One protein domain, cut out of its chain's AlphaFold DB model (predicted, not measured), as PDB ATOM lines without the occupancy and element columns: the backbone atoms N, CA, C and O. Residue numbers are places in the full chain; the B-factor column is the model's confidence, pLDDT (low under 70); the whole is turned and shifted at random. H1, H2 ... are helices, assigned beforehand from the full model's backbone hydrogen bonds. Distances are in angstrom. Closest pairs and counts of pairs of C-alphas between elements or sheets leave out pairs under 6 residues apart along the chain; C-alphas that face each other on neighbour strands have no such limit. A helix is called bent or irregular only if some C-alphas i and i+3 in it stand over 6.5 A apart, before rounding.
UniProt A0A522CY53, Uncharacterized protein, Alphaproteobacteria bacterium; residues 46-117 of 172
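What this domain is: This is residues 46 to 117 of the 172 residues of an uncharacterized protein of Alphaproteobacteria bacterium (UniProt A0A522CY53). Two long helices, H1 and H4, cross as an X, with the middle of H1 meeting H4 a little past its middle. The short helix H3 lies on the far side of H4 from H1, and H2, a small irregular turn, follows beyond the last residue of H1, while the loop of residues 87 to 96 leads from H3 to the first residue of H4. The printed part has 72 residues with four named helices, in the order H1, H2, H3, H4, and no named strand, and its class is all helix. The whole is compact, with a radius of gyration of the C-alphas of 12.0 A, and the C-alphas span 33 by 27 by 20 A along their three main axes.

How they stand to each other: Begin with H1, residues 46 to 64, and go on to H4, residues 97 to 117: the two touch, with 24 pairs of C-alphas within 8 A. Look for their closest C-alphas at Val 56 and Gly 109, 4.0 A apart. The lines of these helices stand at a steep tilt of 55 degrees and they run opposite ways, and H4 touches H1 with residues 105 to 113 alone. Next along the printed part comes H2, residues 66 to 70, which is close to H1 but not clearly touching it; their closest C-alphas are those of Leu 62 and Lys 68, 7.9 A apart. Then look at H3, residues 79 to 86, which is close to H2 but not clearly touching it, with the closest C-alphas, those of Met 67 and Phe 86, 7.2 A apart. H3 and H4 only just touch, with 3 pairs of C-alphas within 8 A, the closest being those of Met 85 and Arg 108, 6.1 A apart. Their lines are about perpendicular, at 87 degrees, and H4 touches H3 with residues 104 to 108 alone. H1 and H3 are apart, and so are H2 and H4. In the backbones of H1 and H3 every O i to N i+4 pair is within hydrogen-bond range, in H4 14 of 17 are, and in H2 0 of 1 is, beside 0 of 2 O i to N i+3 pairs.

Where its parts are: Find C-alpha 46 at (65.157, -65.372, -13.937); from there H1 runs from Ala 46 to Ile 64, 27.1 A from first to last C-alpha. After Gly 65 comes H2, from Ala 66 to Asn 70, and it is irregular: C-alphas 66 and 69 are 7.0 A apart. Go on to C-alpha 79 at (93.070, -45.762, -7.049), where H3 begins; it ends at Phe 86, 10.1 A away from C-alpha to C-alpha. H4, the longest helix with 21 residues, begins at Ala 97 and ends at C-alpha 117, at (75.472, -61.763, -2.611), 30.1 A from first to last C-alpha. H4 is neither bent nor irregular, but only just: C-alphas 102 and 105 are 6.1 A apart.

The domain as a whole: The two C-alphas farthest apart are those of Ala 46 and Gly 77, 35.5 A, while the first and last printed C-alphas, those of Ala 46 and Gly 117, are 15.7 A apart. The printed part has no cut. The link from H1 to H2 is tight, with 1 residue; the links from H2 to H3, with 8 residues, and from H3 to H4, with 10, are short, and there is no long link. In the B-factor column you will find a mean pLDDT of the printed part of 81.3; the model's confidence is under 70 at residue 66 and at residues 69 to 70, which belong to H2.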
ATOM      1  N   ALA A  46      66.017 -66.546 -13.760       75.75
ATOM      2  CA  ALA A  46      65.157 -65.372 -13.937       75.75
ATOM      3  C   ALA A  46      65.176 -64.455 -12.702       75.75
ATOM      4  O   ALA A  46      65.251 -63.235 -12.824       75.75
ATOM      5  N   THR A  47      65.169 -65.042 -11.502       75.25
ATOM      6  CA  THR A  47      65.265 -64.297 -10.241       75.25
ATOM      7  C   THR A  47      66.635 -63.644 -10.087       75.25
ATOM      8  O   THR A  47      66.718 -62.477  -9.717       75.25
ATOM      9  N   VAL A  48      67.708 -64.362 -10.421       77.88
ATOM     10  CA  VAL A  48      69.076 -63.827 -10.393       77.88
ATOM     11  C   VAL A  48      69.233 -62.668 -11.381       77.88
ATOM     12  O   VAL A  48      69.764 -61.624 -11.011       77.88
ATOM     13  N   ALA A  49      68.712 -62.814 -12.602       77.62
ATOM     14  CA  ALA A  49      68.736 -61.760 -13.611       77.62
ATOM     15  C   ALA A  49      67.944 -60.517 -13.175       77.62
ATOM     16  O   ALA A  49      68.407 -59.400 -13.382       77.62
ATOM     17  N   LEU A  50      66.790 -60.698 -12.521       81.75
ATOM     18  CA  LEU A  50      66.002 -59.592 -11.973       81.75
ATOM     19  C   LEU A  50      66.772 -58.832 -10.884       81.75
ATOM     20  O   LEU A  50      66.818 -57.607 -10.909       81.75
ATOM     21  N   ILE A  51      67.406 -59.546  -9.950       83.19
ATOM     22  CA  ILE A  51      68.202 -58.928  -8.877       83.19
ATOM     23  C   ILE A  51      69.399 -58.173  -9.468       83.19
ATOM     24  O   ILE A  51      69.688 -57.053  -9.051       83.19
ATOM     25  N   TYR A  52      70.064 -58.753 -10.468       85.56
ATOM     26  CA  TYR A  52      71.145 -58.081 -11.182       85.56
ATOM     27  C   TYR A  52      70.661 -56.812 -11.893       85.56
ATOM     28  O   TYR A  52      71.281 -55.760 -11.761       85.56
ATOM     29  N   PHE A  53      69.521 -56.873 -12.585       85.88
ATOM     30  CA  PHE A  53      68.934 -55.706 -13.240       85.88
ATOM     31  C   PHE A  53      68.631 -54.581 -12.243       85.88
ATOM     32  O   PHE A  53      68.949 -53.423 -12.508       85.88
ATOM     33  N   ILE A  54      68.092 -54.920 -11.069       86.06
ATOM     34  CA  ILE A  54      67.862 -53.954  -9.986       86.06
ATOM     35  C   ILE A  54      69.186 -53.341  -9.511       86.06
ATOM     36  O   ILE A  54      69.254 -52.130  -9.318       86.06
ATOM     37  N   ALA A  55      70.252 -54.137  -9.367       86.44
ATOM     38  CA  ALA A  55      71.566 -53.634  -8.964       86.44
ATOM     39  C   ALA A  55      72.157 -52.647  -9.987       86.44
ATOM     40  O   ALA A  55      72.707 -51.614  -9.601       86.44
ATOM     41  N   VAL A  56      72.006 -52.922 -11.286       87.81
ATOM     42  CA  VAL A  56      72.429 -52.017 -12.369       87.81
ATOM     43  C   VAL A  56      71.581 -50.743 -12.392       87.81
ATOM     44  O   VAL A  56      72.128 -49.647 -12.490       87.81
ATOM     45  N   ALA A  57      70.258 -50.858 -12.246       85.12
ATOM     46  CA  ALA A  57      69.366 -49.704 -12.187       85.12
ATOM     47  C   ALA A  57      69.697 -48.795 -10.992       85.12
ATOM     48  O   ALA A  57      69.770 -47.577 -11.134       85.12
ATOM     49  N   LEU A  58      69.972 -49.385  -9.829       84.25
ATOM     50  CA  LEU A  58      70.377 -48.653  -8.635       84.25
ATOM     51  C   LEU A  58      71.740 -47.970  -8.822       84.25
ATOM     52  O   LEU A  58      71.898 -46.813  -8.439       84.25
ATOM     53  N   ALA A  59      72.698 -48.633  -9.477       85.56
ATOM     54  CA  ALA A  59      73.981 -48.025  -9.829       85.56
ATOM     55  C   ALA A  59      73.822 -46.816 -10.765       85.56
ATOM     56  O   ALA A  59      74.475 -45.794 -10.565       85.56
ATOM     57  N   TYR A  60      72.926 -46.907 -11.750       84.62
ATOM     58  CA  TYR A  60      72.611 -45.800 -12.652       84.62
ATOM     59  C   TYR A  60      71.981 -44.613 -11.912       84.62
ATOM     60  O   TYR A  60      72.387 -43.467 -12.108       84.62
ATOM     61  N   VAL A  61      71.031 -44.880 -11.009       83.25
ATOM     62  CA  VAL A  61      70.404 -43.841 -10.176       83.25
ATOM     63  C   VAL A  61      71.440 -43.157  -9.282       83.25
ATOM     64  O   VAL A  61      71.482 -41.930  -9.236       83.25
ATOM     65  N   LEU A  62      72.324 -43.918  -8.630       80.69
ATOM     66  CA  LEU A  62      73.408 -43.361  -7.812       80.69
ATOM     67  C   LEU A  62      74.369 -42.492  -8.631       80.69
ATOM     68  O   LEU A  62      74.801 -41.442  -8.157       80.69
ATOM     69  N   GLN A  63      74.669 -42.901  -9.864       81.38
ATOM     70  CA  GLN A  63      75.536 -42.167 -10.782       81.38
ATOM     71  C   GLN A  63      74.948 -40.812 -11.205       81.38
ATOM     72  O   GLN A  63      75.694 -39.846 -11.344       81.38
ATOM     73  N   ILE A  64      73.629 -40.728 -11.402       79.12
ATOM     74  CA  ILE A  64      72.941 -39.486 -11.799       79.12
ATOM     75  C   ILE A  64      72.587 -38.603 -10.598       79.12
ATOM     76  O   ILE A  64      72.532 -37.381 -10.745       79.12
ATOM     77  N   GLY A  65      72.345 -39.202  -9.436       77.81
ATOM     78  CA  GLY A  65      72.051 -38.504  -8.189       77.81
ATOM     79  C   GLY A  65      73.318 -38.217  -7.388       77.81
ATOM     80  O   GLY A  65      74.140 -37.388  -7.780       77.81
ATOM     81  N   ALA A  66      73.472 -38.932  -6.271       69.62
ATOM     82  CA  ALA A  66      74.477 -38.681  -5.236       69.62
ATOM     83  C   ALA A  66      75.925 -38.560  -5.752       69.62
ATOM     84  O   ALA A  66      76.695 -37.745  -5.249       69.62
ATOM     85  N   MET A  67      76.311 -39.331  -6.773       76.06
ATOM     86  CA  MET A  67      77.674 -39.298  -7.315       76.06
ATOM     87  C   MET A  67      77.879 -38.234  -8.395       76.06
ATOM     88  O   MET A  67      79.015 -37.998  -8.795       76.06
ATOM     89  N   LYS A  68      76.836 -37.574  -8.902       76.19
ATOM     90  CA  LYS A  68      76.976 -36.681 -10.061       76.19
ATOM     91  C   LYS A  68      77.817 -35.440  -9.765       76.19
ATOM     92  O   LYS A  68      78.594 -35.029 -10.620       76.19
ATOM     93  N   SER A  69      77.659 -34.842  -8.586       66.81
ATOM     94  CA  SER A  69      78.331 -33.588  -8.217       66.81
ATOM     95  C   SER A  69      79.617 -33.811  -7.423       66.81
ATOM     96  O   SER A  69      80.646 -33.238  -7.769       66.81
ATOM     97  N   ASN A  70      79.577 -34.663  -6.397       67.81
ATOM     98  CA  ASN A  70      80.651 -34.744  -5.398       67.81
ATOM     99  C   ASN A  70      81.341 -36.114  -5.317       67.81
ATOM    100  O   ASN A  70      82.333 -36.243  -4.604       67.81
ATOM    101  N   GLY A  71      80.857 -37.129  -6.045       70.06
ATOM    102  CA  GLY A  71      81.297 -38.512  -5.831       70.06
ATOM    103  C   GLY A  71      80.915 -39.022  -4.435       70.06
ATOM    104  O   GLY A  71      80.165 -38.372  -3.705       70.06
ATOM    105  N   LEU A  72      81.408 -40.200  -4.052       76.06
ATOM    106  CA  LEU A  72      81.290 -40.695  -2.678       76.06
ATOM    107  C   LEU A  72      82.586 -40.429  -1.911       76.06
ATOM    108  O   LEU A  72      83.676 -40.725  -2.392       76.06
ATOM    109  N   ASN A  73      82.464 -39.948  -0.669       72.31
ATOM    110  CA  ASN A  73      83.584 -39.753   0.261       72.31
ATOM    111  C   ASN A  73      84.072 -41.088   0.861       72.31
ATOM    112  O   ASN A  73      84.266 -41.210   2.068       72.31
ATOM    113  N   TRP A  74      84.233 -42.113   0.028       73.50
ATOM    114  CA  TRP A  74      84.659 -43.451   0.421       73.50
ATOM    115  C   TRP A  74      85.800 -43.910  -0.482       73.50
ATOM    116  O   TRP A  74      85.717 -43.778  -1.698       73.50
ATOM    117  N   HIS A  75      86.858 -44.459   0.115       79.50
ATOM    118  CA  HIS A  75      88.046 -44.916  -0.604       79.50
ATOM    119  C   HIS A  75      88.510 -46.253  -0.028       79.50
ATOM    120  O   HIS A  75      88.542 -46.441   1.188       79.50
ATOM    121  N   THR A  76      88.872 -47.184  -0.901       80.12
ATOM    122  CA  THR A  76      89.416 -48.501  -0.545       80.12
ATOM    123  C   THR A  76      90.945 -48.528  -0.581       80.12
ATOM    124  O   THR A  76      91.547 -49.493  -0.117       80.12
ATOM    125  N   GLY A  77      91.581 -47.472  -1.106       78.88
ATOM    126  CA  GLY A  77      93.034 -47.379  -1.275       78.88
ATOM    127  C   GLY A  77      93.525 -47.955  -2.607       78.88
ATOM    128  O   GLY A  77      94.726 -47.967  -2.873       78.88
ATOM    129  N   MET A  78      92.610 -48.416  -3.462       82.12
ATOM    130  CA  MET A  78      92.896 -48.885  -4.813       82.12
ATOM    131  C   MET A  78      92.455 -47.824  -5.818       82.12
ATOM    132  O   MET A  78      91.312 -47.833  -6.267       82.12
ATOM    133  N   ASN A  79      93.374 -46.943  -6.223       80.75
ATOM    134  CA  ASN A  79      93.070 -45.762  -7.049       80.75
ATOM    135  C   ASN A  79      92.187 -46.052  -8.278       80.75
ATOM    136  O   ASN A  79      91.257 -45.301  -8.552       80.75
ATOM    137  N   GLY A  80      92.444 -47.143  -9.010       83.00
ATOM    138  CA  GLY A  80      91.644 -47.504 -10.189       83.00
ATOM    139  C   GLY A  80      90.224 -47.971  -9.852       83.00
ATOM    140  O   GLY A  80      89.276 -47.635 -10.556       83.00
ATOM    141  N   PHE A  81      90.066 -48.715  -8.757       83.75
ATOM    142  CA  PHE A  81      88.759 -49.179  -8.294       83.75
ATOM    143  C   PHE A  81      87.955 -48.039  -7.667       83.75
ATOM    144  O   PHE A  81      86.773 -47.889  -7.962       83.75
ATOM    145  N   ASP A  82      88.608 -47.195  -6.869       83.00
ATOM    146  CA  ASP A  82      87.988 -46.030  -6.242       83.00
ATOM    147  C   ASP A  82      87.523 -45.020  -7.294       83.00
ATOM    148  O   ASP A  82      86.402 -44.519  -7.220       83.00
ATOM    149  N   HIS A  83      88.325 -44.797  -8.338       83.94
ATOM    150  CA  HIS A  83      87.912 -43.971  -9.468       83.94
ATOM    151  C   HIS A  83      86.721 -44.582 -10.219       83.94
ATOM    152  O   HIS A  83      85.780 -43.879 -10.561       83.94
ATOM    153  N   LEU A  84      86.696 -45.900 -10.431       85.69
ATOM    154  CA  LEU A  84      85.564 -46.541 -11.098       85.69
ATOM    155  C   LEU A  84      84.278 -46.468 -10.260       85.69
ATOM    156  O   LEU A  84      83.209 -46.214 -10.809       85.69
ATOM    157  N   MET A  85      84.364 -46.699  -8.950       84.25
ATOM    158  CA  MET A  85      83.201 -46.917  -8.082       84.25
ATOM    159  C   MET A  85      82.687 -45.659  -7.385       84.25
ATOM    160  O   MET A  85      81.483 -45.557  -7.158       84.25
ATOM    161  N   PHE A  86      83.572 -44.725  -7.036       83.12
ATOM    162  CA  PHE A  86      83.266 -43.624  -6.116       83.12
ATOM    163  C   PHE A  86      83.547 -42.235  -6.699       83.12
ATOM    164  O   PHE A  86      83.220 -41.241  -6.051       83.12
ATOM    165  N   SER A  87      84.105 -42.134  -7.913       81.81
ATOM    166  CA  SER A  87      84.357 -40.833  -8.541       81.81
ATOM    167  C   SER A  87      83.074 -40.056  -8.808       81.81
ATOM    168  O   SER A  87      81.999 -40.629  -9.024       81.81
ATOM    169  N   SER A  88      83.216 -38.733  -8.884       80.56
ATOM    170  CA  SER A  88      82.150 -37.889  -9.395       80.56
ATOM    171  C   SER A  88      81.889 -38.175 -10.878       80.56
ATOM    172  O   SER A  88      82.815 -38.378 -11.669       80.56
ATOM    173  N   GLY A  89      80.612 -38.226 -11.254       75.06
ATOM    174  CA  GLY A  89      80.182 -38.427 -12.637       75.06
ATOM    175  C   GLY A  89      80.507 -39.806 -13.228       75.06
ATOM    176  O   GLY A  89      80.501 -40.830 -12.536       75.06
ATOM    177  N   VAL A  90      80.716 -39.827 -14.550       81.12
ATOM    178  CA  VAL A  90      80.966 -41.039 -15.345       81.12
ATOM    179  C   VAL A  90      82.459 -41.115 -15.678       81.12
ATOM    180  O   VAL A  90      82.933 -40.281 -16.452       81.12
ATOM    181  N   PRO A  91      83.219 -42.063 -15.101       81.94
ATOM    182  CA  PRO A  91      84.620 -42.247 -15.448       81.94
ATOM    183  C   PRO A  91      84.751 -42.682 -16.912       81.94
ATOM    184  O   PRO A  91      83.987 -43.516 -17.396       81.94
ATOM    185  N   SER A  92      85.735 -42.110 -17.604       83.31
ATOM    186  CA  SER A  92      86.024 -42.427 -19.002       83.31
ATOM    187  C   SER A  92      86.760 -43.766 -19.091       83.31
ATOM    188  O   SER A  92      87.919 -43.855 -18.688       83.31
ATOM    189  N   ILE A  93      86.109 -44.794 -19.634       81.75
ATOM    190  CA  ILE A  93      86.680 -46.141 -19.811       81.75
ATOM    191  C   ILE A  93      87.076 -46.352 -21.271       81.75
ATOM    192  O   ILE A  93      88.183 -46.797 -21.563       81.75
ATOM    193  N   THR A  94      86.169 -46.027 -22.185       83.62
ATOM    194  CA  THR A  94      86.340 -46.195 -23.633       83.62
ATOM    195  C   THR A  94      86.735 -44.894 -24.327       83.62
ATOM    196  O   THR A  94      87.193 -44.925 -25.467       83.62
ATOM    197  N   GLY A  95      86.584 -43.749 -23.648       78.00
ATOM    198  CA  GLY A  95      86.833 -42.423 -24.218       78.00
ATOM    199  C   GLY A  95      85.641 -41.864 -24.999       78.00
ATOM    200  O   GLY A  95      85.716 -40.746 -25.507       78.00
ATOM    201  N   VAL A  96      84.538 -42.615 -25.077       86.69
ATOM    202  CA  VAL A  96      83.285 -42.194 -25.707       86.69
ATOM    203  C   VAL A  96      82.221 -42.057 -24.623       86.69
ATOM    204  O   VAL A  96      81.784 -43.048 -24.040       86.69
ATOM    205  N   ALA A  97      81.771 -40.822 -24.383       79.31
ATOM    206  CA  ALA A  97      80.861 -40.492 -23.283       79.31
ATOM    207  C   ALA A  97      79.568 -41.331 -23.288       79.31
ATOM    208  O   ALA A  97      79.156 -41.824 -22.239       79.31
ATOM    209  N   ASP A  98      78.972 -41.554 -24.461       83.12
ATOM    210  CA  ASP A  98      77.731 -42.328 -24.590       83.12
ATOM    211  C   ASP A  98      77.924 -43.809 -24.235       83.12
ATOM    212  O   ASP A  98      77.055 -44.432 -23.622       83.12
ATOM    213  N   GLN A  99      79.077 -44.382 -24.591       84.06
ATOM    214  CA  GLN A  99      79.398 -45.774 -24.269       84.06
ATOM    215  C   GLN A  99      79.703 -45.920 -22.780       84.06
ATOM    216  O   GLN A  99      79.196 -46.835 -22.130       84.06
ATOM    217  N   ASP A 100      80.455 -44.981 -22.215       82.94
ATOM    218  CA  ASP A 100      80.818 -44.992 -20.801       82.94
ATOM    219  C   ASP A 100      79.595 -44.767 -19.897       82.94
ATOM    220  O   ASP A 100      79.471 -45.412 -18.854       82.94
ATOM    221  N   MET A 101      78.618 -43.960 -20.331       81.94
ATOM    222  CA  MET A 101      77.333 -43.801 -19.638       81.94
ATOM    223  C   MET A 101      76.548 -45.109 -19.503       81.94
ATOM    224  O   MET A 101      75.794 -45.254 -18.543       81.94
ATOM    225  N   ILE A 102      76.725 -46.051 -20.432       84.38
ATOM    226  CA  ILE A 102      76.063 -47.358 -20.398       84.38
ATOM    227  C   ILE A 102      76.921 -48.365 -19.631       84.38
ATOM    228  O   ILE A 102      76.420 -49.060 -18.751       84.38
ATOM    229  N   ILE A 103      78.215 -48.440 -19.935       86.12
ATOM    230  CA  ILE A 103      79.123 -49.474 -19.421       86.12
ATOM    231  C   ILE A 103      79.370 -49.315 -17.917       86.12
ATOM    232  O   ILE A 103      79.371 -50.308 -17.184       86.12
ATOM    233  N   VAL A 104      79.550 -48.084 -17.432       87.69
ATOM    234  CA  VAL A 104      79.868 -47.820 -16.021       87.69
ATOM    235  C   VAL A 104      78.770 -48.335 -15.074       87.69
ATOM    236  O   VAL A 104      79.114 -49.049 -14.128       87.69
ATOM    237  N   PRO A 105      77.465 -48.074 -15.302       87.00
ATOM    238  CA  PRO A 105      76.396 -48.654 -14.490       87.00
ATOM    239  C   PRO A 105      76.393 -50.182 -14.455       87.00
ATOM    240  O   PRO A 105      76.133 -50.758 -13.401       87.00
ATOM    241  N   PHE A 106      76.704 -50.853 -15.569       88.44
ATOM    242  CA  PHE A 106      76.808 -52.316 -15.588       88.44
ATOM    243  C   PHE A 106      77.975 -52.811 -14.730       88.44
ATOM    244  O   PHE A 106      77.812 -53.758 -13.961       88.44
ATOM    245  N   LEU A 107      79.133 -52.151 -14.800       88.50
ATOM    246  CA  LEU A 107      80.292 -52.490 -13.970       88.50
ATOM    247  C   LEU A 107      80.014 -52.239 -12.482       88.50
ATOM    248  O   LEU A 107      80.167 -53.150 -11.669       88.50
ATOM    249  N   ARG A 108      79.530 -51.043 -12.125       87.75
ATOM    250  CA  ARG A 108      79.158 -50.689 -10.744       87.75
ATOM    251  C   ARG A 108      78.057 -51.609 -10.207       87.75
ATOM    252  O   ARG A 108      78.174 -52.134  -9.102       87.75
ATOM    253  N   GLY A 109      77.031 -51.874 -11.015       85.31
ATOM    254  CA  GLY A 109      75.936 -52.788 -10.697       85.31
ATOM    255  C   GLY A 109      76.399 -54.228 -10.489       85.31
ATOM    256  O   GLY A 109      75.919 -54.890  -9.574       85.31
ATOM    257  N   THR A 110      77.387 -54.699 -11.257       87.62
ATOM    258  CA  THR A 110      78.015 -56.015 -11.045       87.62
ATOM    259  C   THR A 110      78.708 -56.086  -9.693       87.62
ATOM    260  O   THR A 110      78.527 -57.057  -8.959       87.62
ATOM    261  N   VAL A 111      79.455 -55.047  -9.322       85.50
ATOM    262  CA  VAL A 111      80.113 -54.984  -8.012       85.50
ATOM    263  C   VAL A 111      79.074 -54.975  -6.888       85.50
ATOM    264  O   VAL A 111      79.191 -55.768  -5.954       85.50
ATOM    265  N   PHE A 112      78.017 -54.166  -6.989       84.06
ATOM    266  CA  PHE A 112      76.931 -54.166  -6.001       84.06
ATOM    267  C   PHE A 112      76.197 -55.500  -5.926       84.06
ATOM    268  O   PHE A 112      75.871 -55.948  -4.832       84.06
ATOM    269  N   PHE A 113      75.973 -56.166  -7.056       85.00
ATOM    270  CA  PHE A 113      75.357 -57.487  -7.092       85.00
ATOM    271  C   PHE A 113      76.219 -58.535  -6.370       85.00
ATOM    272  O   PHE A 113      75.712 -59.293  -5.543       85.00
ATOM    273  N   LEU A 114      77.533 -58.544  -6.618       84.06
ATOM    274  CA  LEU A 114      78.469 -59.452  -5.948       84.06
ATOM    275  C   LEU A 114      78.567 -59.169  -4.441       84.06
ATOM    276  O   LEU A 114      78.515 -60.101  -3.637       84.06
ATOM    277  N   LEU A 115      78.647 -57.896  -4.045       78.88
ATOM    278  CA  LEU A 115      78.645 -57.484  -2.635       78.88
ATOM    279  C   LEU A 115      77.312 -57.811  -1.946       78.88
ATOM    280  O   LEU A 115      77.294 -58.298  -0.815       78.88
ATOM    281  N   GLY A 116      76.196 -57.614  -2.643       74.31
ATOM    282  CA  GLY A 116      74.863 -57.981  -2.179       74.31
ATOM    283  C   GLY A 116      74.701 -59.490  -1.991       74.31
ATOM    284  O   GLY A 116      73.986 -59.907  -1.088       74.31
ATOM    285  N   GLY A 117      75.400 -60.309  -2.784       72.19
ATOM    286  CA  GLY A 117      75.472 -61.763  -2.611       72.19
ATOM    287  C   GLY A 117      76.387 -62.212  -1.466       72.19
ATOM    288  O   GLY A 117      76.143 -63.252  -0.856       72.19
TER     289      GLY A 117